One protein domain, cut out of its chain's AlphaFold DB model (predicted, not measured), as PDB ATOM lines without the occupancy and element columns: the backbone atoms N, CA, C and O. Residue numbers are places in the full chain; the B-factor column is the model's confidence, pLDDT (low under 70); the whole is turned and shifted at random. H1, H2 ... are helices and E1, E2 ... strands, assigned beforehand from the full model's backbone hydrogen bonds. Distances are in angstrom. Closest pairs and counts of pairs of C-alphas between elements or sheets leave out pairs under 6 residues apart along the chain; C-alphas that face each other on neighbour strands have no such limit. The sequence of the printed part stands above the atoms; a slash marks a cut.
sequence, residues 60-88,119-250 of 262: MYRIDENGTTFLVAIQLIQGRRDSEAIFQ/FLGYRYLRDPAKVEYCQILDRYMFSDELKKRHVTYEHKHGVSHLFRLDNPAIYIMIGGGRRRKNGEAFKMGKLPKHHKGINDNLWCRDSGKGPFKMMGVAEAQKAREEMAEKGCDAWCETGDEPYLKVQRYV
ATOM      1  N   MET A  60      36.173  69.585 118.527       77.19
ATOM      2  CA  MET A  60      35.418  69.982 119.706       77.19
ATOM      3  C   MET A  60      34.064  69.286 119.703       77.19
ATOM      4  O   MET A  60      33.384  69.229 118.674       77.19
ATOM      5  N   TYR A  61      33.660  68.813 120.877       80.06
ATOM      6  CA  TYR A  61      32.401  68.113 121.079       80.06
ATOM      7  C   TYR A  61      31.487  68.896 122.018       80.06
ATOM      8  O   TYR A  61      31.953  69.570 122.934       80.06
ATOM      9  N   ARG A  62      30.179  68.765 121.803       82.50
ATOM     10  CA  ARG A  62      29.121  69.252 122.687       82.50
ATOM     11  C   ARG A  62      28.240  68.079 123.092       82.50
ATOM     12  O   ARG A  62      27.889  67.263 122.243       82.50
ATOM     13  N   ILE A  63      27.865  68.018 124.361       81.81
ATOM     14  CA  ILE A  63      26.886  67.058 124.870       81.81
ATOM     15  C   ILE A  63      25.583  67.821 125.102       81.81
ATOM     16  O   ILE A  63      25.612  68.902 125.680       81.81
ATOM     17  N   ASP A  64      24.464  67.315 124.591       82.81
ATOM     18  CA  ASP A  64      23.155  67.920 124.848       82.81
ATOM     19  C   ASP A  64      22.598  67.521 126.228       82.81
ATOM     20  O   ASP A  64      23.149  66.673 126.933       82.81
ATOM     21  N   GLU A  65      21.463  68.107 126.603       82.19
ATOM     22  CA  GLU A  65      20.760  67.815 127.861       82.19
ATOM     23  C   GLU A  65      20.380  66.327 128.014       82.19
ATOM     24  O   GLU A  65      20.220  65.830 129.128       82.19
ATOM     25  N   ASN A  66      20.291  65.592 126.901       80.38
ATOM     26  CA  ASN A  66      19.965  64.168 126.861       80.38
ATOM     27  C   ASN A  66      21.210  63.263 126.933       80.38
ATOM     28  O   ASN A  66      21.083  62.037 126.886       80.38
ATOM     29  N   GLY A  67      22.416  63.831 127.029       76.19
ATOM     30  CA  GLY A  67      23.674  63.082 127.011       76.19
ATOM     31  C   GLY A  67      24.146  62.672 125.609       76.19
ATOM     32  O   GLY A  67      25.099  61.900 125.480       76.19
ATOM     33  N   THR A  68      23.509  63.169 124.550       80.62
ATOM     34  CA  THR A  68      23.898  62.924 123.158       80.62
ATOM     35  C   THR A  68      25.112  63.765 122.799       80.62
ATOM     36  O   THR A  68      25.126  64.972 123.012       80.62
ATOM     37  N   THR A  69      26.128  63.137 122.211       82.50
ATOM     38  CA  THR A  69      27.372  63.815 121.833       82.50
ATOM     39  C   THR A  69      27.336  64.251 120.366       82.50
ATOM     40  O   THR A  69      26.958  63.486 119.479       82.50
ATOM     41  N   PHE A  70      27.768  65.482 120.107       83.88
ATOM     42  CA  PHE A  70      27.858  66.090 118.784       83.88
ATOM     43  C   PHE A  70      29.253  66.652 118.556       83.88
ATOM     44  O   PHE A  70      29.802  67.318 119.428       83.88
ATOM     45  N   LEU A  71      29.803  66.437 117.368       84.31
ATOM     46  CA  LEU A  71      30.976  67.150 116.882       84.31
ATOM     47  C   LEU A  71      30.540  68.538 116.391       84.31
ATOM     48  O   LEU A  71      29.662  68.636 115.534       84.31
ATOM     49  N   VAL A  72      31.138  69.599 116.933       83.81
ATOM     50  CA  VAL A  72      30.735  70.994 116.662       83.81
ATOM     51  C   VAL A  72      31.805  71.819 115.956       83.81
ATOM     52  O   VAL A  72      31.470  72.778 115.268       83.81
ATOM     53  N   ALA A  73      33.078  71.459 116.091       82.31
ATOM     54  CA  ALA A  73      34.171  72.123 115.391       82.31
ATOM     55  C   ALA A  73      35.307  71.141 115.121       82.31
ATOM     56  O   ALA A  73      35.505  70.200 115.887       82.31
ATOM     57  N   ILE A  74      36.075  71.380 114.064       80.19
ATOM     58  CA  ILE A  74      37.238  70.561 113.705       80.19
ATOM     59  C   ILE A  74      38.458  71.429 113.445       80.19
ATOM     60  O   ILE A  74      38.326  72.585 113.035       80.19
ATOM     61  N   GLN A  75      39.642  70.864 113.671       76.25
ATOM     62  CA  GLN A  75      40.888  71.508 113.279       76.25
ATOM     63  C   GLN A  75      41.067  71.364 111.770       76.25
ATOM     64  O   GLN A  75      41.037  70.252 111.240       76.25
ATOM     65  N   LEU A  76      41.243  72.487 111.077       69.88
ATOM     66  CA  LEU A  76      41.422  72.462 109.632       69.88
ATOM     67  C   LEU A  76      42.820  72.000 109.226       69.88
ATOM     68  O   LEU A  76      43.823  72.378 109.829       69.88
ATOM     69  N   ILE A  77      42.885  71.327 108.078       69.19
ATOM     70  CA  ILE A  77      44.107  71.278 107.269       69.19
ATOM     71  C   ILE A  77      44.463  72.708 106.832       69.19
ATOM     72  O   ILE A  77      43.658  73.409 106.209       69.19
ATOM     73  N   GLN A  78      45.681  73.141 107.154       64.62
ATOM     74  CA  GLN A  78      46.165  74.486 106.858       64.62
ATOM     75  C   GLN A  78      46.094  74.786 105.347       64.62
ATOM     76  O   GLN A  78      46.471  73.958 104.520       64.62
ATOM     77  N   GLY A  79      45.584  75.966 104.979       64.50
ATOM     78  CA  GLY A  79      45.485  76.410 103.579       64.50
ATOM     79  C   GLY A  79      44.285  75.869 102.788       64.50
ATOM     80  O   GLY A  79      44.119  76.226 101.620       64.50
ATOM     81  N   ARG A  80      43.416  75.049 103.391       68.00
ATOM     82  CA  ARG A  80      42.245  74.494 102.701       68.00
ATOM     83  C   ARG A  80      41.047  75.452 102.724       68.00
ATOM     84  O   ARG A  80      40.605  75.884 103.786       68.00
ATOM     85  N   ARG A  81      40.495  75.752 101.542       71.75
ATOM     86  CA  ARG A  81      39.231  76.498 101.382       71.75
ATOM     87  C   ARG A  81      38.027  75.585 101.609       71.75
ATOM     88  O   ARG A  81      38.085  74.408 101.270       71.75
ATOM     89  N   ASP A  82      36.947  76.148 102.147       76.94
ATOM     90  CA  ASP A  82      35.665  75.456 102.324       76.94
ATOM     91  C   ASP A  82      34.910  75.361 100.993       76.94
ATOM     92  O   ASP A  82      34.080  76.208 100.675       76.94
ATOM     93  N   SER A  83      35.241  74.362 100.175       76.44
ATOM     94  CA  SER A  83      34.571  74.132  98.890       76.44
ATOM     95  C   SER A  83      33.214  73.447  99.037       76.44
ATOM     96  O   SER A  83      32.437  73.428  98.090       76.44
ATOM     97  N   GLU A  84      32.936  72.858 100.200       80.00
ATOM     98  CA  GLU A  84      31.720  72.076 100.453       80.00
ATOM     99  C   GLU A  84      30.708  72.826 101.335       80.00
ATOM    100  O   GLU A  84      29.644  72.286 101.636       80.00
ATOM    101  N   ALA A  85      31.027  74.072 101.705       82.69
ATOM    102  CA  ALA A  85      30.214  74.966 102.525       82.69
ATOM    103  C   ALA A  85      29.785  74.336 103.864       82.69
ATOM    104  O   ALA A  85      28.656  74.539 104.316       82.69
ATOM    105  N   ILE A  86      30.669  73.552 104.488       81.75
ATOM    106  CA  ILE A  86      30.359  72.814 105.722       81.75
ATOM    107  C   ILE A  86      30.624  73.621 106.991       81.75
ATOM    108  O   ILE A  86      30.222  73.193 108.074       81.75
ATOM    109  N   PHE A  87      31.295  74.769 106.888       84.88
ATOM    110  CA  PHE A  87      31.558  75.628 108.036       84.88
ATOM    111  C   PHE A  87      30.514  76.738 108.157       84.88
ATOM    112  O   PHE A  87      29.859  77.148 107.188       84.88
ATOM    113  N   GLN A  88      30.348  77.220 109.388       82.75
ATOM    114  CA  GLN A  88      29.613  78.453 109.631       82.75
ATOM    115  C   GLN A  88      30.350  79.595 108.933       82.75
ATOM    116  O   GLN A  88      31.575  79.716 109.024       82.75
ATOM    117  N   PHE A 119      40.045  81.179 116.397       42.44
ATOM    118  CA  PHE A 119      40.317  80.468 117.641       42.44
ATOM    119  C   PHE A 119      41.087  79.173 117.315       42.44
ATOM    120  O   PHE A 119      40.532  78.194 116.822       42.44
ATOM    121  N   LEU A 120      42.401  79.182 117.565       55.41
ATOM    122  CA  LEU A 120      43.257  77.997 117.734       55.41
ATOM    123  C   LEU A 120      43.289  76.991 116.558       55.41
ATOM    124  O   LEU A 120      43.568  75.813 116.762       55.41
ATOM    125  N   GLY A 121      43.012  77.428 115.325       65.19
ATOM    126  CA  GLY A 121      43.019  76.552 114.143       65.19
ATOM    127  C   GLY A 121      41.777  75.661 113.983       65.19
ATOM    128  O   GLY A 121      41.765  74.808 113.092       65.19
ATOM    129  N   TYR A 122      40.733  75.869 114.793       73.44
ATOM    130  CA  TYR A 122      39.452  75.164 114.693       73.44
ATOM    131  C   TYR A 122      38.405  76.005 113.951       73.44
ATOM    132  O   TYR A 122      38.368  77.225 114.091       73.44
ATOM    133  N   ARG A 123      37.526  75.353 113.179       78.62
ATOM    134  CA  ARG A 123      36.344  75.985 112.567       78.62
ATOM    135  C   ARG A 123      35.070  75.237 112.918       78.62
ATOM    136  O   ARG A 123      35.040  74.004 112.904       78.62
ATOM    137  N   TYR A 124      34.025  76.003 113.217       83.25
ATOM    138  CA  TYR A 124      32.714  75.481 113.580       83.25
ATOM    139  C   TYR A 124      31.983  74.922 112.367       83.25
ATOM    140  O   TYR A 124      31.903  75.564 111.318       83.25
ATOM    141  N   LEU A 125      31.425  73.728 112.540       84.25
ATOM    142  CA  LEU A 125      30.558  73.104 111.553       84.25
ATOM    143  C   LEU A 125      29.233  73.867 111.493       84.25
ATOM    144  O   LEU A 125      28.668  74.233 112.528       84.25
ATOM    145  N   ARG A 126      28.729  74.096 110.277       85.00
ATOM    146  CA  ARG A 126      27.385  74.639 110.037       85.00
ATOM    147  C   ARG A 126      26.334  73.754 110.687       85.00
ATOM    148  O   ARG A 126      25.511  74.243 111.452       85.00
ATOM    149  N   ASP A 127      26.466  72.457 110.442       83.94
ATOM    150  CA  ASP A 127      25.595  71.421 110.968       83.94
ATOM    151  C   ASP A 127      26.406  70.514 111.907       83.94
ATOM    152  O   ASP A 127      27.263  69.754 111.442       83.94
ATOM    153  N   PRO A 128      26.186  70.588 113.236       84.44
ATOM    154  CA  PRO A 128      26.812  69.672 114.179       84.44
ATOM    155  C   PRO A 128      26.476  68.215 113.858       84.44
ATOM    156  O   PRO A 128      25.309  67.845 113.722       84.44
ATOM    157  N   ALA A 129      27.496  67.363 113.792       83.88
ATOM    158  CA  ALA A 129      27.322  65.963 113.430       83.88
ATOM    159  C   ALA A 129      27.207  65.089 114.682       83.88
ATOM    160  O   ALA A 129      28.064  65.133 115.566       83.88
ATOM    161  N   LYS A 130      26.155  64.268 114.761       87.38
ATOM    162  CA  LYS A 130      25.965  63.334 115.876       87.38
ATOM    163  C   LYS A 130      27.058  62.262 115.863       87.38
ATOM    164  O   LYS A 130      27.338  61.670 114.816       87.38
ATOM    165  N   VAL A 131      27.639  61.997 117.031       83.38
ATOM    166  CA  VAL A 131      28.634  60.940 117.225       83.38
ATOM    167  C   VAL A 131      28.196  59.958 118.308       83.38
ATOM    168  O   VAL A 131      27.551  60.322 119.291       83.38
ATOM    169  N   GLU A 132      28.562  58.695 118.134       81.50
ATOM    170  CA  GLU A 132      28.216  57.587 119.023       81.50
ATOM    171  C   GLU A 132      29.437  56.711 119.294       81.50
ATOM    172  O   GLU A 132      30.260  56.491 118.410       81.50
ATOM    173  N   TYR A 133      29.551  56.181 120.513       74.25
ATOM    174  CA  TYR A 133      30.611  55.232 120.840       74.25
ATOM    175  C   TYR A 133      30.336  53.864 120.214       74.25
ATOM    176  O   TYR A 133      29.417  53.148 120.620       74.25
ATOM    177  N   CYS A 134      31.163  53.476 119.250       74.44
ATOM    178  CA  CYS A 134      31.200  52.132 118.712       74.44
ATOM    179  C   CYS A 134      31.988  51.233 119.659       74.44
ATOM    180  O   CYS A 134      33.212  51.306 119.727       74.44
ATOM    181  N   GLN A 135      31.287  50.343 120.356       73.25
ATOM    182  CA  GLN A 135      31.946  49.391 121.248       73.25
ATOM    183  C   GLN A 135      32.815  48.390 120.454       73.25
ATOM    184  O   GLN A 135      33.915  48.056 120.878       73.25
ATOM    185  N   ILE A 136      32.369  47.977 119.256       73.25
ATOM    186  CA  ILE A 136      33.066  46.993 118.401       73.25
ATOM    187  C   ILE A 136      34.467  47.458 117.995       73.25
ATOM    188  O   ILE A 136      35.391  46.649 117.973       73.25
ATOM    189  N   LEU A 137      34.606  48.742 117.666       71.94
ATOM    190  CA  LEU A 137      35.864  49.354 117.230       71.94
ATOM    191  C   LEU A 137      36.520  50.197 118.333       71.94
ATOM    192  O   LEU A 137      37.518  50.860 118.079       71.94
ATOM    193  N   ASP A 138      35.943  50.179 119.537       69.00
ATOM    194  CA  ASP A 138      36.414  50.884 120.732       69.00
ATOM    195  C   ASP A 138      36.700  52.384 120.517       69.00
ATOM    196  O   ASP A 138      37.722  52.927 120.938       69.00
ATOM    197  N   ARG A 139      35.793  53.079 119.819       68.25
ATOM    198  CA  ARG A 139      35.965  54.492 119.448       68.25
ATOM    199  C   ARG A 139      34.645  55.199 119.192       68.25
ATOM    200  O   ARG A 139      33.656  54.559 118.845       68.25
ATOM    201  N   TYR A 140      34.624  56.524 119.305       72.69
ATOM    202  CA  TYR A 140      33.481  57.308 118.815       72.69
ATOM    203  C   TYR A 140      33.362  57.165 117.303       72.69
ATOM    204  O   TYR A 140      34.309  56.774 116.663       72.69
ATOM    205  N   MET A 141      32.217  57.392 116.692       75.31
ATOM    206  CA  MET A 141      32.055  57.376 115.237       75.31
ATOM    207  C   MET A 141      30.897  58.292 114.901       75.31
ATOM    208  O   MET A 141      30.037  58.528 115.748       75.31
ATOM    209  N   PHE A 142      30.827  58.778 113.670       82.44
ATOM    210  CA  PHE A 142      29.611  59.448 113.233       82.44
ATOM    211  C   PHE A 142      28.440  58.464 113.270       82.44
ATOM    212  O   PHE A 142      28.555  57.336 112.787       82.44
ATOM    213  N   SER A 143      27.302  58.882 113.824       84.56
ATOM    214  CA  SER A 143      26.128  58.009 113.960       84.56
ATOM    215  C   SER A 143      25.681  57.423 112.619       84.56
ATOM    216  O   SER A 143      25.280  56.264 112.546       84.56
ATOM    217  N   ASP A 144      25.769  58.202 111.541       81.31
ATOM    218  CA  ASP A 144      25.375  57.741 110.208       81.31
ATOM    219  C   ASP A 144      26.382  56.761 109.599       81.31
ATOM    220  O   ASP A 144      25.983  55.808 108.930       81.31
ATOM    221  N   GLU A 145      27.672  56.921 109.901       81.06
ATOM    222  CA  GLU A 145      28.685  55.919 109.568       81.06
ATOM    223  C   GLU A 145      28.402  54.602 110.307       81.06
ATOM    224  O   GLU A 145      28.411  53.527 109.702       81.06
ATOM    225  N   LEU A 146      28.088  54.679 111.605       80.12
ATOM    226  CA  LEU A 146      27.792  53.512 112.431       80.12
ATOM    227  C   LEU A 146      26.586  52.726 111.894       80.12
ATOM    228  O   LEU A 146      26.646  51.499 111.792       80.12
ATOM    229  N   LYS A 147      25.517  53.424 111.486       82.69
ATOM    230  CA  LYS A 147      24.334  52.808 110.860       82.69
ATOM    231  C   LYS A 147      24.692  52.069 109.573       82.69
ATOM    232  O   LYS A 147      24.251  50.942 109.383       82.69
ATOM    233  N   LYS A 148      25.510  52.673 108.705       79.88
ATOM    234  CA  LYS A 148      25.929  52.068 107.429       79.88
ATOM    235  C   LYS A 148      26.811  50.836 107.597       79.88
ATOM    236  O   LYS A 148      26.815  49.956 106.740       79.88
ATOM    237  N   ARG A 149      27.571  50.760 108.691       82.38
ATOM    238  CA  ARG A 149      28.378  49.576 109.015       82.38
ATOM    239  C   ARG A 149      27.525  48.384 109.446       82.38
ATOM    240  O   ARG A 149      28.010  47.257 109.391       82.38
ATOM    241  N   HIS A 150      26.275  48.601 109.842       84.38
ATOM    242  CA  HIS A 150      25.343  47.530 110.155       84.38
ATOM    243  C   HIS A 150      24.670  47.012 108.878       84.38
ATOM    244  O   HIS A 150      23.903  47.719 108.227       84.38
ATOM    245  N   VAL A 151      24.916  45.750 108.539       81.31
ATOM    246  CA  VAL A 151      24.365  45.099 107.348       81.31
ATOM    247  C   VAL A 151      23.523  43.902 107.760       81.31
ATOM    248  O   VAL A 151      23.918  43.100 108.601       81.31
ATOM    249  N   THR A 152      22.356  43.760 107.142       81.56
ATOM    250  CA  THR A 152      21.503  42.584 107.310       81.56
ATOM    251  C   THR A 152      21.658  41.693 106.087       81.56
ATOM    252  O   THR A 152      21.491  42.151 104.959       81.56
ATOM    253  N   TYR A 153      21.988  40.424 106.308       78.06
ATOM    254  CA  TYR A 153      22.163  39.424 105.264       78.06
ATOM    255  C   TYR A 153      21.154  38.287 105.432       78.06
ATOM    256  O   TYR A 153      21.141  37.598 106.453       78.06
ATOM    257  N   GLU A 154      20.321  38.069 104.417       79.94
ATOM    258  CA  GLU A 154      19.361  36.967 104.380       79.94
ATOM    259  C   GLU A 154      19.954  35.749 103.665       79.94
ATOM    260  O   GLU A 154      20.478  35.846 102.558       79.94
ATOM    261  N   HIS A 155      19.844  34.575 104.284       75.19
ATOM    262  CA  HIS A 155      20.322  33.311 103.730       75.19
ATOM    263  C   HIS A 155      19.293  32.193 103.943       75.19
ATOM    264  O   HIS A 155      18.330  32.324 104.698       75.19
ATOM    265  N   LYS A 156      19.508  31.033 103.305       72.06
ATOM    266  CA  LYS A 156      18.561  29.894 103.315       72.06
ATOM    267  C   LYS A 156      18.103  29.453 104.714       72.06
ATOM    268  O   LYS A 156      17.016  28.903 104.859       72.06
ATOM    269  N   HIS A 157      18.924  29.684 105.737       68.25
ATOM    270  CA  HIS A 157      18.681  29.232 107.108       68.25
ATOM    271  C   HIS A 157      18.223  30.347 108.059       68.25
ATOM    272  O   HIS A 157      17.947  30.063 109.228       68.25
ATOM    273  N   GLY A 158      18.115  31.594 107.591       73.81
ATOM    274  CA  GLY A 158      17.744  32.714 108.444       73.81
ATOM    275  C   GLY A 158      18.320  34.053 108.009       73.81
ATOM    276  O   GLY A 158      18.594  34.285 106.835       73.81
ATOM    277  N   VAL A 159      18.474  34.936 108.989       79.00
ATOM    278  CA  VAL A 159      19.016  36.280 108.815       79.00
ATOM    279  C   VAL A 159      20.219  36.435 109.730       79.00
ATOM    280  O   VAL A 159      20.160  36.074 110.907       79.00
ATOM    281  N   SER A 160      21.296  36.980 109.186       77.50
ATOM    282  CA  SER A 160      22.505  37.346 109.910       77.50
ATOM    283  C   SER A 160      22.629  38.865 109.955       77.50
ATOM    284  O   SER A 160      22.496  39.541 108.937       77.50
ATOM    285  N   HIS A 161      22.899  39.405 111.138       80.69
ATOM    286  CA  HIS A 161      23.270  40.801 111.330       80.69
ATOM    287  C   HIS A 161      24.789  40.881 111.402       80.69
ATOM    288  O   HIS A 161      25.426  40.262 112.261       80.69
ATOM    289  N   LEU A 162      25.359  41.621 110.464       82.06
ATOM    290  CA  LEU A 162      26.786  41.779 110.272       82.06
ATOM    291  C   LEU A 162      27.183  43.213 110.615       82.06
ATOM    292  O   LEU A 162      26.461  44.160 110.302       82.06
ATOM    293  N   PHE A 163      28.346  43.376 111.233       83.06
ATOM    294  CA  PHE A 163      28.975  44.674 111.416       83.06
ATOM    295  C   PHE A 163      30.267  44.737 110.618       83.06
ATOM    296  O   PHE A 163      31.104  43.840 110.677       83.06
ATOM    297  N   ARG A 164      30.409  45.818 109.869       82.56
ATOM    298  CA  ARG A 164      31.493  46.075 108.936       82.56
ATOM    299  C   ARG A 164      32.685  46.711 109.645       82.56
ATOM    300  O   ARG A 164      32.570  47.801 110.215       82.56
ATOM    301  N   LEU A 165      33.820  46.022 109.611       78.94
ATOM    302  CA  LEU A 165      35.067  46.507 110.205       78.94
ATOM    303  C   LEU A 165      35.708  47.568 109.311       78.94
ATOM    304  O   LEU A 165      35.150  47.928 108.276       78.94
ATOM    305  N   ASP A 166      36.850  48.117 109.723       73.12
ATOM    306  CA  ASP A 166      37.488  49.197 108.967       73.12
ATOM    307  C   ASP A 166      38.014  48.750 107.607       73.12
ATOM    308  O   ASP A 166      37.914  49.504 106.650       73.12
ATOM    309  N   ASN A 167      38.458  47.496 107.480       73.56
ATOM    310  CA  ASN A 167      38.681  46.911 106.165       73.56
ATOM    311  C   ASN A 167      37.327  46.700 105.474       73.56
ATOM    312  O   ASN A 167      36.497  45.935 105.985       73.56
ATOM    313  N   PRO A 168      37.110  47.298 104.288       73.00
ATOM    314  CA  PRO A 168      35.790  47.310 103.712       73.00
ATOM    315  C   PRO A 168      35.280  45.962 103.209       73.00
ATOM    316  O   PRO A 168      34.080  45.768 103.001       73.00
ATOM    317  N   ALA A 169      36.194  45.012 103.041       76.44
ATOM    318  CA  ALA A 169      35.868  43.659 102.657       76.44
ATOM    319  C   ALA A 169      35.447  42.787 103.844       76.44
ATOM    320  O   ALA A 169      34.936  41.705 103.582       76.44
ATOM    321  N   ILE A 170      35.646  43.210 105.102       78.56
ATOM    322  CA  ILE A 170      35.573  42.338 106.287       78.56
ATOM    323  C   ILE A 170      34.423  42.725 107.221       78.56
ATOM    324  O   ILE A 170      34.207  43.886 107.571       78.56
ATOM    325  N   TYR A 171      33.702  41.703 107.675       83.44
ATOM    326  CA  TYR A 171      32.526  41.812 108.522       83.44
ATOM    327  C   TYR A 171      32.598  40.802 109.668       83.44
ATOM    328  O   TYR A 171      33.096  39.688 109.506       83.44
ATOM    329  N   ILE A 172      32.041  41.170 110.818       81.94
ATOM    330  CA  ILE A 172      31.805  40.263 111.945       81.94
ATOM    331  C   ILE A 172      30.314  39.992 112.098       81.94
ATOM    332  O   ILE A 172      29.484  40.876 111.889       81.94
ATOM    333  N   MET A 173      29.959  38.780 112.515       78.88
ATOM    334  CA  MET A 173      28.583  38.473 112.896       78.88
ATOM    335  C   MET A 173      28.301  38.995 114.309       78.88
ATOM    336  O   MET A 173      28.939  38.580 115.280       78.88
ATOM    337  N   ILE A 174      27.329  39.899 114.420       76.44
ATOM    338  CA  ILE A 174      26.907  40.509 115.692       76.44
ATOM    339  C   ILE A 174      25.566  39.970 116.191       76.44
ATOM    340  O   ILE A 174      25.198  40.166 117.347       76.44
ATOM    341  N   GLY A 175      24.846  39.249 115.337       72.38
ATOM    342  CA  GLY A 175      23.616  38.569 115.692       72.38
ATOM    343  C   GLY A 175      23.100  37.731 114.535       72.38
ATOM    344  O   GLY A 175      23.538  37.868 113.396       72.38
ATOM    345  N   GLY A 176      22.142  36.866 114.825       71.94
ATOM    346  CA  GLY A 176      21.462  36.089 113.805       71.94
ATOM    347  C   GLY A 176      20.204  35.441 114.357       71.94
ATOM    348  O   GLY A 176      20.025  35.326 115.571       71.94
ATOM    349  N   GLY A 177      19.322  35.027 113.458       65.62
ATOM    350  CA  GLY A 177      18.065  34.377 113.798       65.62
ATOM    351  C   GLY A 177      17.640  33.395 112.717       65.62
ATOM    352  O   GLY A 177      17.911  33.597 111.536       65.62
ATOM    353  N   ARG A 178      16.951  32.321 113.116       65.25
ATOM    354  CA  ARG A 178      16.302  31.411 112.165       65.25
ATOM    355  C   ARG A 178      14.997  32.030 111.680       65.25
ATOM    356  O   ARG A 178      14.266  32.632 112.469       65.25
ATOM    357  N   ARG A 179      14.666  31.808 110.409       59.00
ATOM    358  CA  ARG A 179      13.354  32.167 109.858       59.00
ATOM    359  C   ARG A 179      12.279  31.379 110.618       59.00
ATOM    360  O   ARG A 179      12.292  30.147 110.599       59.00
ATOM    361  N   ARG A 180      11.380  32.060 111.339       57.22
ATOM    362  CA  ARG A 180      10.203  31.397 111.927       57.22
ATOM    363  C   ARG A 180       9.242  31.023 110.796       57.22
ATOM    364  O   ARG A 180       9.172  31.726 109.791       57.22
ATOM    365  N   LYS A 181       8.483  29.934 110.973       56.91
ATOM    366  CA  LYS A 181       7.516  29.421 109.980       56.91
ATOM    367  C   LYS A 181       6.447  30.451 109.558       56.91
ATOM    368  O   LYS A 181       5.805  30.249 108.538       56.91
ATOM    369  N   ASN A 182       6.309  31.560 110.290       56.16
ATOM    370  CA  ASN A 182       5.224  32.533 110.142       56.16
ATOM    371  C   ASN A 182       5.670  33.864 109.498       56.16
ATOM    372  O   ASN A 182       4.916  34.826 109.519       56.16
ATOM    373  N   GLY A 183       6.895  33.964 108.970       52.12
ATOM    374  CA  GLY A 183       7.350  35.163 108.245       52.12
ATOM    375  C   GLY A 183       7.710  36.389 109.101       52.12
ATOM    376  O   GLY A 183       8.255  37.342 108.556       52.12
ATOM    377  N   GLU A 184       7.487  36.374 110.420       47.31
ATOM    378  CA  GLU A 184       7.931  37.456 111.312       47.31
ATOM    379  C   GLU A 184       9.466  37.562 111.394       47.31
ATOM    380  O   GLU A 184      10.170  36.569 111.623       47.31
ATOM    381  N   ALA A 185       9.972  38.793 111.261       48.72
ATOM    382  CA  ALA A 185      11.375  39.135 111.465       48.72
ATOM    383  C   ALA A 185      11.787  38.987 112.943       48.72
ATOM    384  O   ALA A 185      11.004  39.208 113.868       48.72
ATOM    385  N   PHE A 186      13.039  38.591 113.172       55.47
ATOM    386  CA  PHE A 186      13.555  38.284 114.507       55.47
ATOM    387  C   PHE A 186      13.870  39.561 115.317       55.47
ATOM    388  O   PHE A 186      14.371  40.543 114.775       55.47
ATOM    389  N   LYS A 187      13.644  39.523 116.641       46.78
ATOM    390  CA  LYS A 187      14.192  40.499 117.608       46.78
ATOM    391  C   LYS A 187      15.681  40.213 117.819       46.78
ATOM    392  O   LYS A 187      16.010  39.068 118.114       46.78
ATOM    393  N   MET A 188      16.555  41.225 117.736       48.97
ATOM    394  CA  MET A 188      17.983  41.081 118.069       48.97
ATOM    395  C   MET A 188      18.167  40.271 119.366       48.97
ATOM    396  O   MET A 188      17.635  40.637 120.418       48.97
ATOM    397  N   GLY A 189      18.940  39.183 119.309       49.91
ATOM    398  CA  GLY A 189      19.512  38.597 120.521       49.91
ATOM    399  C   GLY A 189      20.406  39.633 121.211       49.91
ATOM    400  O   GLY A 189      20.983  40.492 120.545       49.91
ATOM    401  N   LYS A 190      20.511  39.593 122.545       45.12
ATOM    402  CA  LYS A 190      21.401  40.506 123.279       45.12
ATOM    403  C   LYS A 190      22.834  40.325 122.766       45.12
ATOM    404  O   LYS A 190      23.391  39.239 122.911       45.12
ATOM    405  N   LEU A 191      23.403  41.387 122.192       45.78
ATOM    406  CA  LEU A 191      24.822  41.478 121.844       45.78
ATOM    407  C   LEU A 191      25.668  41.043 123.059       45.78
ATOM    408  O   LEU A 191      25.399  41.511 124.173       45.78
ATOM    409  N   PRO A 192      26.665  40.154 122.900       43.28
ATOM    410  CA  PRO A 192      27.563  39.812 123.990       43.28
ATOM    411  C   PRO A 192      28.275  41.067 124.497       43.28
ATOM    412  O   PRO A 192      28.776  41.879 123.717       43.28
ATOM    413  N   LYS A 193      28.341  41.199 125.825       41.16
ATOM    414  CA  LYS A 193      28.903  42.362 126.534       41.16
ATOM    415  C   LYS A 193      30.398  42.610 126.277       41.16
ATOM    416  O   LYS A 193      30.896  43.651 126.685       41.16
ATOM    417  N   HIS A 194      31.088  41.694 125.600       43.44
ATOM    418  CA  HIS A 194      32.504  41.788 125.254       43.44
ATOM    419  C   HIS A 194      32.677  41.229 123.843       43.44
ATOM    420  O   HIS A 194      32.465  40.040 123.617       43.44
ATOM    421  N   HIS A 195      32.968  42.081 122.871       45.75
ATOM    422  CA  HIS A 195      33.007  41.701 121.462       45.75
ATOM    423  C   HIS A 195      34.453  41.535 120.990       45.75
ATOM    424  O   HIS A 195      35.243  42.469 121.042       45.75
ATOM    425  N   LYS A 196      34.734  40.344 120.450       44.38
ATOM    426  CA  LYS A 196      35.498  40.135 119.206       44.38
ATOM    427  C   LYS A 196      34.641  39.377 118.160       44.38
ATOM    428  O   LYS A 196      35.151  38.642 117.328       44.38
ATOM    429  N   GLY A 197      33.318  39.593 118.184       45.91
ATOM    430  CA  GLY A 197      32.324  38.866 117.374       45.91
ATOM    431  C   GLY A 197      31.682  37.692 118.129       45.91
ATOM    432  O   GLY A 197      32.220  37.216 119.125       45.91
ATOM    433  N   ILE A 198      30.499  37.237 117.700       43.00
ATOM    434  CA  ILE A 198      29.912  35.986 118.212       43.00
ATOM    435  C   ILE A 198      30.599  34.826 117.478       43.00
ATOM    436  O   ILE A 198      30.452  34.689 116.265       43.00
ATOM    437  N   ASN A 199      31.332  33.996 118.225       51.53
ATOM    438  CA  ASN A 199      32.115  32.849 117.738       51.53
ATOM    439  C   ASN A 199      33.277  33.200 116.784       51.53
ATOM    440  O   ASN A 199      33.644  32.365 115.964       51.53
ATOM    441  N   ASP A 200      33.829  34.420 116.852       59.16
ATOM    442  CA  ASP A 200      35.008  34.872 116.083       59.16
ATOM    443  C   ASP A 200      34.934  34.687 114.551       59.16
ATOM    444  O   ASP A 200      35.953  34.750 113.855       59.16
ATOM    445  N   ASN A 201      33.736  34.472 114.002       71.19
ATOM    446  CA  ASN A 201      33.552  34.224 112.577       71.19
ATOM    447  C   ASN A 201      33.654  35.529 111.786       71.19
ATOM    448  O   ASN A 201      32.823  36.431 111.938       71.19
ATOM    449  N   LEU A 202      34.649  35.589 110.901       79.50
ATOM    450  CA  LEU A 202      34.805  36.659 109.927       79.50
ATOM    451  C   LEU A 202      34.119  36.298 108.614       79.50
ATOM    452  O   LEU A 202      34.142  35.152 108.161       79.50
ATOM    453  N   TRP A 203      33.513  37.307 108.011       83.81
ATOM    454  CA  TRP A 203      32.830  37.224 106.734       83.81
ATOM    455  C   TRP A 203      33.444  38.230 105.780       83.81
ATOM    456  O   TRP A 203      33.810  39.330 106.197       83.81
ATOM    457  N   CYS A 204      33.528  37.878 104.502       83.69
ATOM    458  CA  CYS A 204      33.998  38.791 103.474       83.69
ATOM    459  C   CYS A 204      33.043  38.885 102.290       83.69
ATOM    460  O   CYS A 204      32.264  37.966 102.024       83.69
ATOM    461  N   ARG A 205      33.061  40.026 101.593       78.81
ATOM    462  CA  ARG A 205      32.239  40.227 100.392       78.81
ATOM    463  C   ARG A 205      32.681  39.241  99.306       78.81
ATOM    464  O   ARG A 205      33.837  39.246  98.898       78.81
ATOM    465  N   ASP A 206      31.757  38.409  98.829       80.44
ATOM    466  CA  ASP A 206      32.017  37.512  97.701       80.44
ATOM    467  C   ASP A 206      32.022  38.328  96.396       80.44
ATOM    468  O   ASP A 206      30.990  38.874  95.992       80.44
ATOM    469  N   SER A 207      33.192  38.443  95.764       68.00
ATOM    470  CA  SER A 207      33.413  39.239  94.551       68.00
ATOM    471  C   SER A 207      32.760  38.653  93.297       68.00
ATOM    472  O   SER A 207      32.533  39.396  92.347       68.00
ATOM    473  N   GLY A 208      32.441  37.354  93.281       66.94
ATOM    474  CA  GLY A 208      31.890  36.674  92.104       66.94
ATOM    475  C   GLY A 208      30.389  36.407  92.167       66.94
ATOM    476  O   GLY A 208      29.768  36.180  91.132       66.94
ATOM    477  N   LYS A 209      29.794  36.394  93.366       59.38
ATOM    478  CA  LYS A 209      28.393  35.971  93.558       59.38
ATOM    479  C   LYS A 209      27.551  36.921  94.407       59.38
ATOM    480  O   LYS A 209      26.335  36.751  94.472       59.38
ATOM    481  N   GLY A 210      28.175  37.893  95.077       64.81
ATOM    482  CA  GLY A 210      27.551  38.537  96.234       64.81
ATOM    483  C   GLY A 210      27.044  37.497  97.255       64.81
ATOM    484  O   GLY A 210      27.435  36.333  97.223       64.81
ATOM    485  N   PRO A 211      26.119  37.900  98.134       73.25
ATOM    486  CA  PRO A 211      26.404  38.547  99.406       73.25
ATOM    487  C   PRO A 211      27.140  37.595 100.376       73.25
ATOM    488  O   PRO A 211      26.797  36.430 100.510       73.25
ATOM    489  N   PHE A 212      28.169  38.139 101.028       79.25
ATOM    490  CA  PHE A 212      29.012  37.605 102.113       79.25
ATOM    491  C   PHE A 212      29.240  36.085 102.226       79.25
ATOM    492  O   PHE A 212      28.337  35.308 102.537       79.25
ATOM    493  N   LYS A 213      30.511  35.674 102.150       85.00
ATOM    494  CA  LYS A 213      30.961  34.320 102.503       85.00
ATOM    495  C   LYS A 213      31.698  34.320 103.839       85.00
ATOM    496  O   LYS A 213      32.343  35.303 104.196       85.00
ATOM    497  N   MET A 214      31.631  33.205 104.561       84.12
ATOM    498  CA  MET A 214      32.482  32.996 105.728       84.12
ATOM    499  C   MET A 214      33.928  32.806 105.261       84.12
ATOM    500  O   MET A 214      34.179  32.083 104.293       84.12
ATOM    501  N   MET A 215      34.866  33.462 105.935       85.31
ATOM    502  CA  MET A 215      36.289  33.345 105.628       85.31
ATOM    503  C   MET A 215      36.810  31.974 106.070       85.31
ATOM    504  O   MET A 215      36.408  31.449 107.113       85.31
ATOM    505  N   GLY A 216      37.720  31.391 105.287       85.44
ATOM    506  CA  GLY A 216      38.444  30.189 105.714       85.44
ATOM    507  C   GLY A 216      39.354  30.481 106.914       85.44
ATOM    508  O   GLY A 216      39.701  31.632 107.156       85.44
ATOM    509  N   VAL A 217      39.795  29.457 107.655       84.06
ATOM    510  CA  VAL A 217      40.610  29.641 108.880       84.06
ATOM    511  C   VAL A 217      41.875  30.473 108.625       84.06
ATOM    512  O   VAL A 217      42.128  31.434 109.345       84.06
ATOM    513  N   ALA A 218      42.636  30.148 107.576       86.56
ATOM    514  CA  ALA A 218      43.853  30.882 107.218       86.56
ATOM    515  C   ALA A 218      43.558  32.311 106.722       86.56
ATOM    516  O   ALA A 218      44.281  33.247 107.050       86.56
ATOM    517  N   GLU A 219      42.465  32.488 105.972       86.06
ATOM    518  CA  GLU A 219      42.006  33.793 105.477       86.06
ATOM    519  C   GLU A 219      41.602  34.700 106.649       86.06
ATOM    520  O   GLU A 219      42.018  35.853 106.722       86.06
ATOM    521  N   ALA A 220      40.846  34.153 107.604       82.62
ATOM    522  CA  ALA A 220      40.426  34.837 108.818       82.62
ATOM    523  C   ALA A 220      41.619  35.185 109.715       82.62
ATOM    524  O   ALA A 220      41.654  36.273 110.284       82.62
ATOM    525  N   GLN A 221      42.608  34.294 109.832       82.50
ATOM    526  CA  GLN A 221      43.816  34.561 110.610       82.50
ATOM    527  C   GLN A 221      44.622  35.719 110.014       82.50
ATOM    528  O   GLN A 221      44.903  36.686 110.719       82.50
ATOM    529  N   LYS A 222      44.882  35.678 108.703       83.44
ATOM    530  CA  LYS A 222      45.561  36.765 107.987       83.44
ATOM    531  C   LYS A 222      44.810  38.089 108.121       83.44
ATOM    532  O   LYS A 222      45.418  39.125 108.357       83.44
ATOM    533  N   ALA A 223      43.484  38.059 108.019       76.38
ATOM    534  CA  ALA A 223      42.653  39.239 108.229       76.38
ATOM    535  C   ALA A 223      42.784  39.813 109.646       76.38
ATOM    536  O   ALA A 223      42.856  41.027 109.805       76.38
ATOM    537  N   ARG A 224      42.816  38.970 110.685       75.06
ATOM    538  CA  ARG A 224      43.016  39.431 112.070       75.06
ATOM    539  C   ARG A 224      44.387  40.071 112.263       75.06
ATOM    540  O   ARG A 224      44.464  41.095 112.931       75.06
ATOM    541  N   GLU A 225      45.428  39.483 111.683       77.38
ATOM    542  CA  GLU A 225      46.791  40.031 111.703       77.38
ATOM    543  C   GLU A 225      46.850  41.377 110.980       77.38
ATOM    544  O   GLU A 225      47.307  42.359 111.554       77.38
ATOM    545  N   GLU A 226      46.275  41.457 109.781       72.62
ATOM    546  CA  GLU A 226      46.201  42.691 109.004       72.62
ATOM    547  C   GLU A 226      45.436  43.795 109.747       72.62
ATOM    548  O   GLU A 226      45.873  44.941 109.778       72.62
ATOM    549  N   MET A 227      44.307  43.469 110.381       70.62
ATOM    550  CA  MET A 227      43.548  44.440 111.176       70.62
ATOM    551  C   MET A 227      44.312  44.898 112.422       70.62
ATOM    552  O   MET A 227      44.204  46.063 112.802       70.62
ATOM    553  N   ALA A 228      45.081  44.004 113.050       67.44
ATOM    554  CA  ALA A 228      45.912  44.338 114.201       67.44
ATOM    555  C   ALA A 228      47.108  45.223 113.816       67.44
ATOM    556  O   ALA A 228      47.450  46.139 114.557       67.44
ATOM    557  N   GLU A 229      47.725  44.960 112.664       64.44
ATOM    558  CA  GLU A 229      48.892  45.691 112.170       64.44
ATOM    559  C   GLU A 229      48.511  47.061 111.611       64.44
ATOM    560  O   GLU A 229      49.170  48.064 111.879       64.44
ATOM    561  N   LYS A 230      47.441  47.110 110.817       57.97
ATOM    562  CA  LYS A 230      47.188  48.274 109.977       57.97
ATOM    563  C   LYS A 230      46.470  49.407 110.690       57.97
ATOM    564  O   LYS A 230      46.542  50.521 110.182       57.97
ATOM    565  N   GLY A 231      45.765  49.162 111.804       54.50
ATOM    566  CA  GLY A 231      44.976  50.194 112.503       54.50
ATOM    567  C   GLY A 231      44.153  51.069 111.543       54.50
ATOM    568  O   GLY A 231      44.024  52.274 111.750       54.50
ATOM    569  N   CYS A 232      43.747  50.493 110.406       46.56
ATOM    570  CA  CYS A 232      43.553  51.267 109.188       46.56
ATOM    571  C   CYS A 232      42.120  51.751 109.106       46.56
ATOM    572  O   CYS A 232      41.232  50.986 108.743       46.56
ATOM    573  N   ASP A 233      41.944  53.042 109.350       46.00
ATOM    574  CA  ASP A 233      40.730  53.794 109.061       46.00
ATOM    575  C   ASP A 233      40.653  54.138 107.588       46.00
ATOM    576  O   ASP A 233      40.988  55.242 107.169       46.00
ATOM    577  N   ALA A 234      40.212  53.185 106.780       38.06
ATOM    578  CA  ALA A 234      39.936  53.466 105.384       38.06
ATOM    579  C   ALA A 234      38.581  52.888 105.005       38.06
ATOM    580  O   ALA A 234      38.466  51.710 104.677       38.06
ATOM    581  N   TRP A 235      37.555  53.743 105.009       48.81
ATOM    582  CA  TRP A 235      36.268  53.400 104.419       48.81
ATOM    583  C   TRP A 235      35.938  54.253 103.204       48.81
ATOM    584  O   TRP A 235      36.115  55.469 103.193       48.81
ATOM    585  N   CYS A 236      35.431  53.566 102.182       45.34
ATOM    586  CA  CYS A 236      35.059  54.102 100.886       45.34
ATOM    587  C   CYS A 236      33.626  53.660 100.569       45.34
ATOM    588  O   CYS A 236      33.380  52.464 100.448       45.34
ATOM    589  N   GLU A 237      32.695  54.606 100.450       49.56
ATOM    590  CA  GLU A 237      31.524  54.518  99.565       49.56
ATOM    591  C   GLU A 237      30.964  55.942  99.367       49.56
ATOM    592  O   GLU A 237      30.684  56.620 100.347       49.56
ATOM    593  N   THR A 238      30.940  56.370  98.092       51.94
ATOM    594  CA  THR A 238      30.454  57.622  97.452       51.94
ATOM    595  C   THR A 238      30.389  58.906  98.276       51.94
ATOM    596  O   THR A 238      29.532  59.094  99.114       51.94
ATOM    597  N   GLY A 239      31.239  59.857  97.907       54.75
ATOM    598  CA  GLY A 239      31.678  61.002  98.691       54.75
ATOM    599  C   GLY A 239      30.723  62.151  99.052       54.75
ATOM    600  O   GLY A 239      31.226  63.264  99.194       54.75
ATOM    601  N   ASP A 240      29.422  61.952  99.213       63.50
ATOM    602  CA  ASP A 240      28.510  63.071  99.508       63.50
ATOM    603  C   ASP A 240      27.947  63.086 100.930       63.50
ATOM    604  O   ASP A 240      27.263  64.042 101.308       63.50
ATOM    605  N   GLU A 241      28.247  62.091 101.767       71.12
ATOM    606  CA  GLU A 241      27.683  62.079 103.112       71.12
ATOM    607  C   GLU A 241      28.321  63.113 104.042       71.12
ATOM    608  O   GLU A 241      29.542  63.287 104.024       71.12
ATOM    609  N   PRO A 242      27.529  63.740 104.935       67.81
ATOM    610  CA  PRO A 242      28.009  64.799 105.822       67.81
ATOM    611  C   PRO A 242      29.253  64.421 106.631       67.81
ATOM    612  O   PRO A 242      30.170  65.225 106.771       67.81
ATOM    613  N   TYR A 243      29.331  63.183 107.122       72.19
ATOM    614  CA  TYR A 243      30.495  62.723 107.877       72.19
ATOM    615  C   TYR A 243      31.756  62.573 107.012       72.19
ATOM    616  O   TYR A 243      32.848  62.877 107.489       72.19
ATOM    617  N   LEU A 244      31.621  62.160 105.743       70.25
ATOM    618  CA  LEU A 244      32.740  62.104 104.796       70.25
ATOM    619  C   LEU A 244      33.208  63.509 104.432       70.25
ATOM    620  O   LEU A 244      34.413  63.748 104.351       70.25
ATOM    621  N   LYS A 245      32.264  64.444 104.263       76.00
ATOM    622  CA  LYS A 245      32.574  65.862 104.073       76.00
ATOM    623  C   LYS A 245      33.416  66.374 105.229       76.00
ATOM    624  O   LYS A 245      34.515  66.843 104.997       76.00
ATOM    625  N   VAL A 246      32.983  66.175 106.476       76.19
ATOM    626  CA  VAL A 246      33.768  66.562 107.661       76.19
ATOM    627  C   VAL A 246      35.143  65.890 107.667       76.19
ATOM    628  O   VAL A 246      36.142  66.597 107.762       76.19
ATOM    629  N   GLN A 247      35.222  64.563 107.493       72.44
ATOM    630  CA  GLN A 247      36.493  63.821 107.485       72.44
ATOM    631  C   GLN A 247      37.510  64.374 106.488       72.44
ATOM    632  O   GLN A 247      38.694  64.429 106.805       72.44
ATOM    633  N   ARG A 248      37.071  64.839 105.312       74.50
ATOM    634  CA  ARG A 248      37.979  65.438 104.327       74.50
ATOM    635  C   ARG A 248      38.735  66.637 104.876       74.50
ATOM    636  O   ARG A 248      39.852  66.860 104.432       74.50
ATOM    637  N   TYR A 249      38.150  67.418 105.777       73.88
ATOM    638  CA  TYR A 249      38.760  68.644 106.298       73.88
ATOM    639  C   TYR A 249      39.559  68.438 107.582       73.88
ATOM    640  O   TYR A 249      40.253  69.366 108.002       73.88
ATOM    641  N   VAL A 250      39.497  67.245 108.177       68.94
ATOM    642  CA  VAL A 250      40.269  66.892 109.369       68.94
ATOM    643  C   VAL A 250      41.595  66.276 108.936       68.94
ATOM    644  O   VAL A 250      41.640  65.450 108.027       68.94
TER     645      VAL A 250
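This is residues 60 to 88 and 119 to 250 of the 262 residues of an uncharacterized protein of Sclerotinia sclerotiorum (strain ATCC 18683 / 1980 / Ss-1) (UniProt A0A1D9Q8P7). Two lobes lie one after the other along the longest axis, with the short helix H1 as the bridge between their sheets. The first lobe is a strongly twisted sheet, E1 to E4, with H3 over it; the second is a strongly twisted sheet, E5 to E8, with the longest helix, H2, on it beside E8, and the link after H2 runs back to H3 in the first lobe. The printed part has 161 residues with three named helices and eight named strands, in the order E1 E2 E3 E4 H1 E5 E6 E7 E8 H2 H3; both sheets follow that order from edge to edge and are antiparallel. The class is mixed, helices and strands. The whole is loose, with a radius of gyration of the C-alphas of 18.7 A, and elongated, with spans of 58 by 36 by 29 A.

Begin with E1, residues 60 to 63, and E2, residues 69 to 75, an antiparallel hairpin; there N 62 and O 70 are 2.8 A apart, within hydrogen-bond range. Beyond the cut look at E3, residues 122 to 134, which bends by 102 degrees at residue 126. Its pairing is staggered: residues 122 to 131 pair with E2, where N 129 and O 71 are 3.1 A apart, and residues 131 to 134 pair with E4, residues 139 to 142, where N 132 and O 141 are 2.8 A apart. E3 and E4 are a hairpin. H1, residues 143 to 149, is on this sheet at a height of 5.8 A and runs across the strands, at 69 degrees to E4 on the local plane; it is only just over E4, on which 3 of its 7 C-alphas fall. With its residues 146 to 149, H1 only grazes the second sheet. There E5, residues 150 to 155, E6, residues 158 to 164, E7, residues 170 to 177, and E8, residues 202 to 204, form a meander, each strand the antiparallel neighbour of the one before. Find N 153 and O 160 at 2.8 A, N 161 and O 175 at 2.8 A, and N 171 and O 203 at 2.8 A. E7 bends by 60 degrees at residue 174. H2, residues 217 to 230, is on this sheet, an arrangement of two layers, a helix on one face of a sheet; the closest C-alphas of E8 and H2 are those of Leu 202 and Ala 220, 6.0 A apart. H3, residues 242 to 249, is on the first sheet at a height of 8.6 A, over E2 and along the strands, at 16 degrees to E2 on the local plane. H1 and H3 are close but not clearly touching, about perpendicular at 81 degrees; their closest C-alphas, of Glu 145 and Tyr 243, are 7.2 A apart. H2 and H3 are apart. In H1 and H2 every O i to N i+4 pair is within hydrogen-bond range, in H3 3 of 4.

Find C-alpha 60 at (35.418, 69.982, 119.706), where E1 begins; E1 is 10.4 A long and E2 17.7 A. E3 runs 24.8 A from C-alpha 122 at (39.452, 75.164, 114.693). E4 has 10.2 A, H1 10.0 A, E5 16.4 A, E6 19.2 A, E7 20.6 A and E8 6.8 A. H2 runs 19.8 A, and H3 runs 11.4 A to C-alpha 249 at (38.760, 68.644, 106.298).

The two C-alphas farthest apart, those of Phe 119 and Lys 181, are 61.2 A apart. Residues 89 to 118 are not printed, and C-alphas 88 and 119 are 13.5 A apart across the cut. The links E7 to E8, E8 to H2 and H2 to H3 are long. The mean pLDDT of the printed part is 71.3; 54 residues are under 70, among them residues 177 to 200 and 228 to 240.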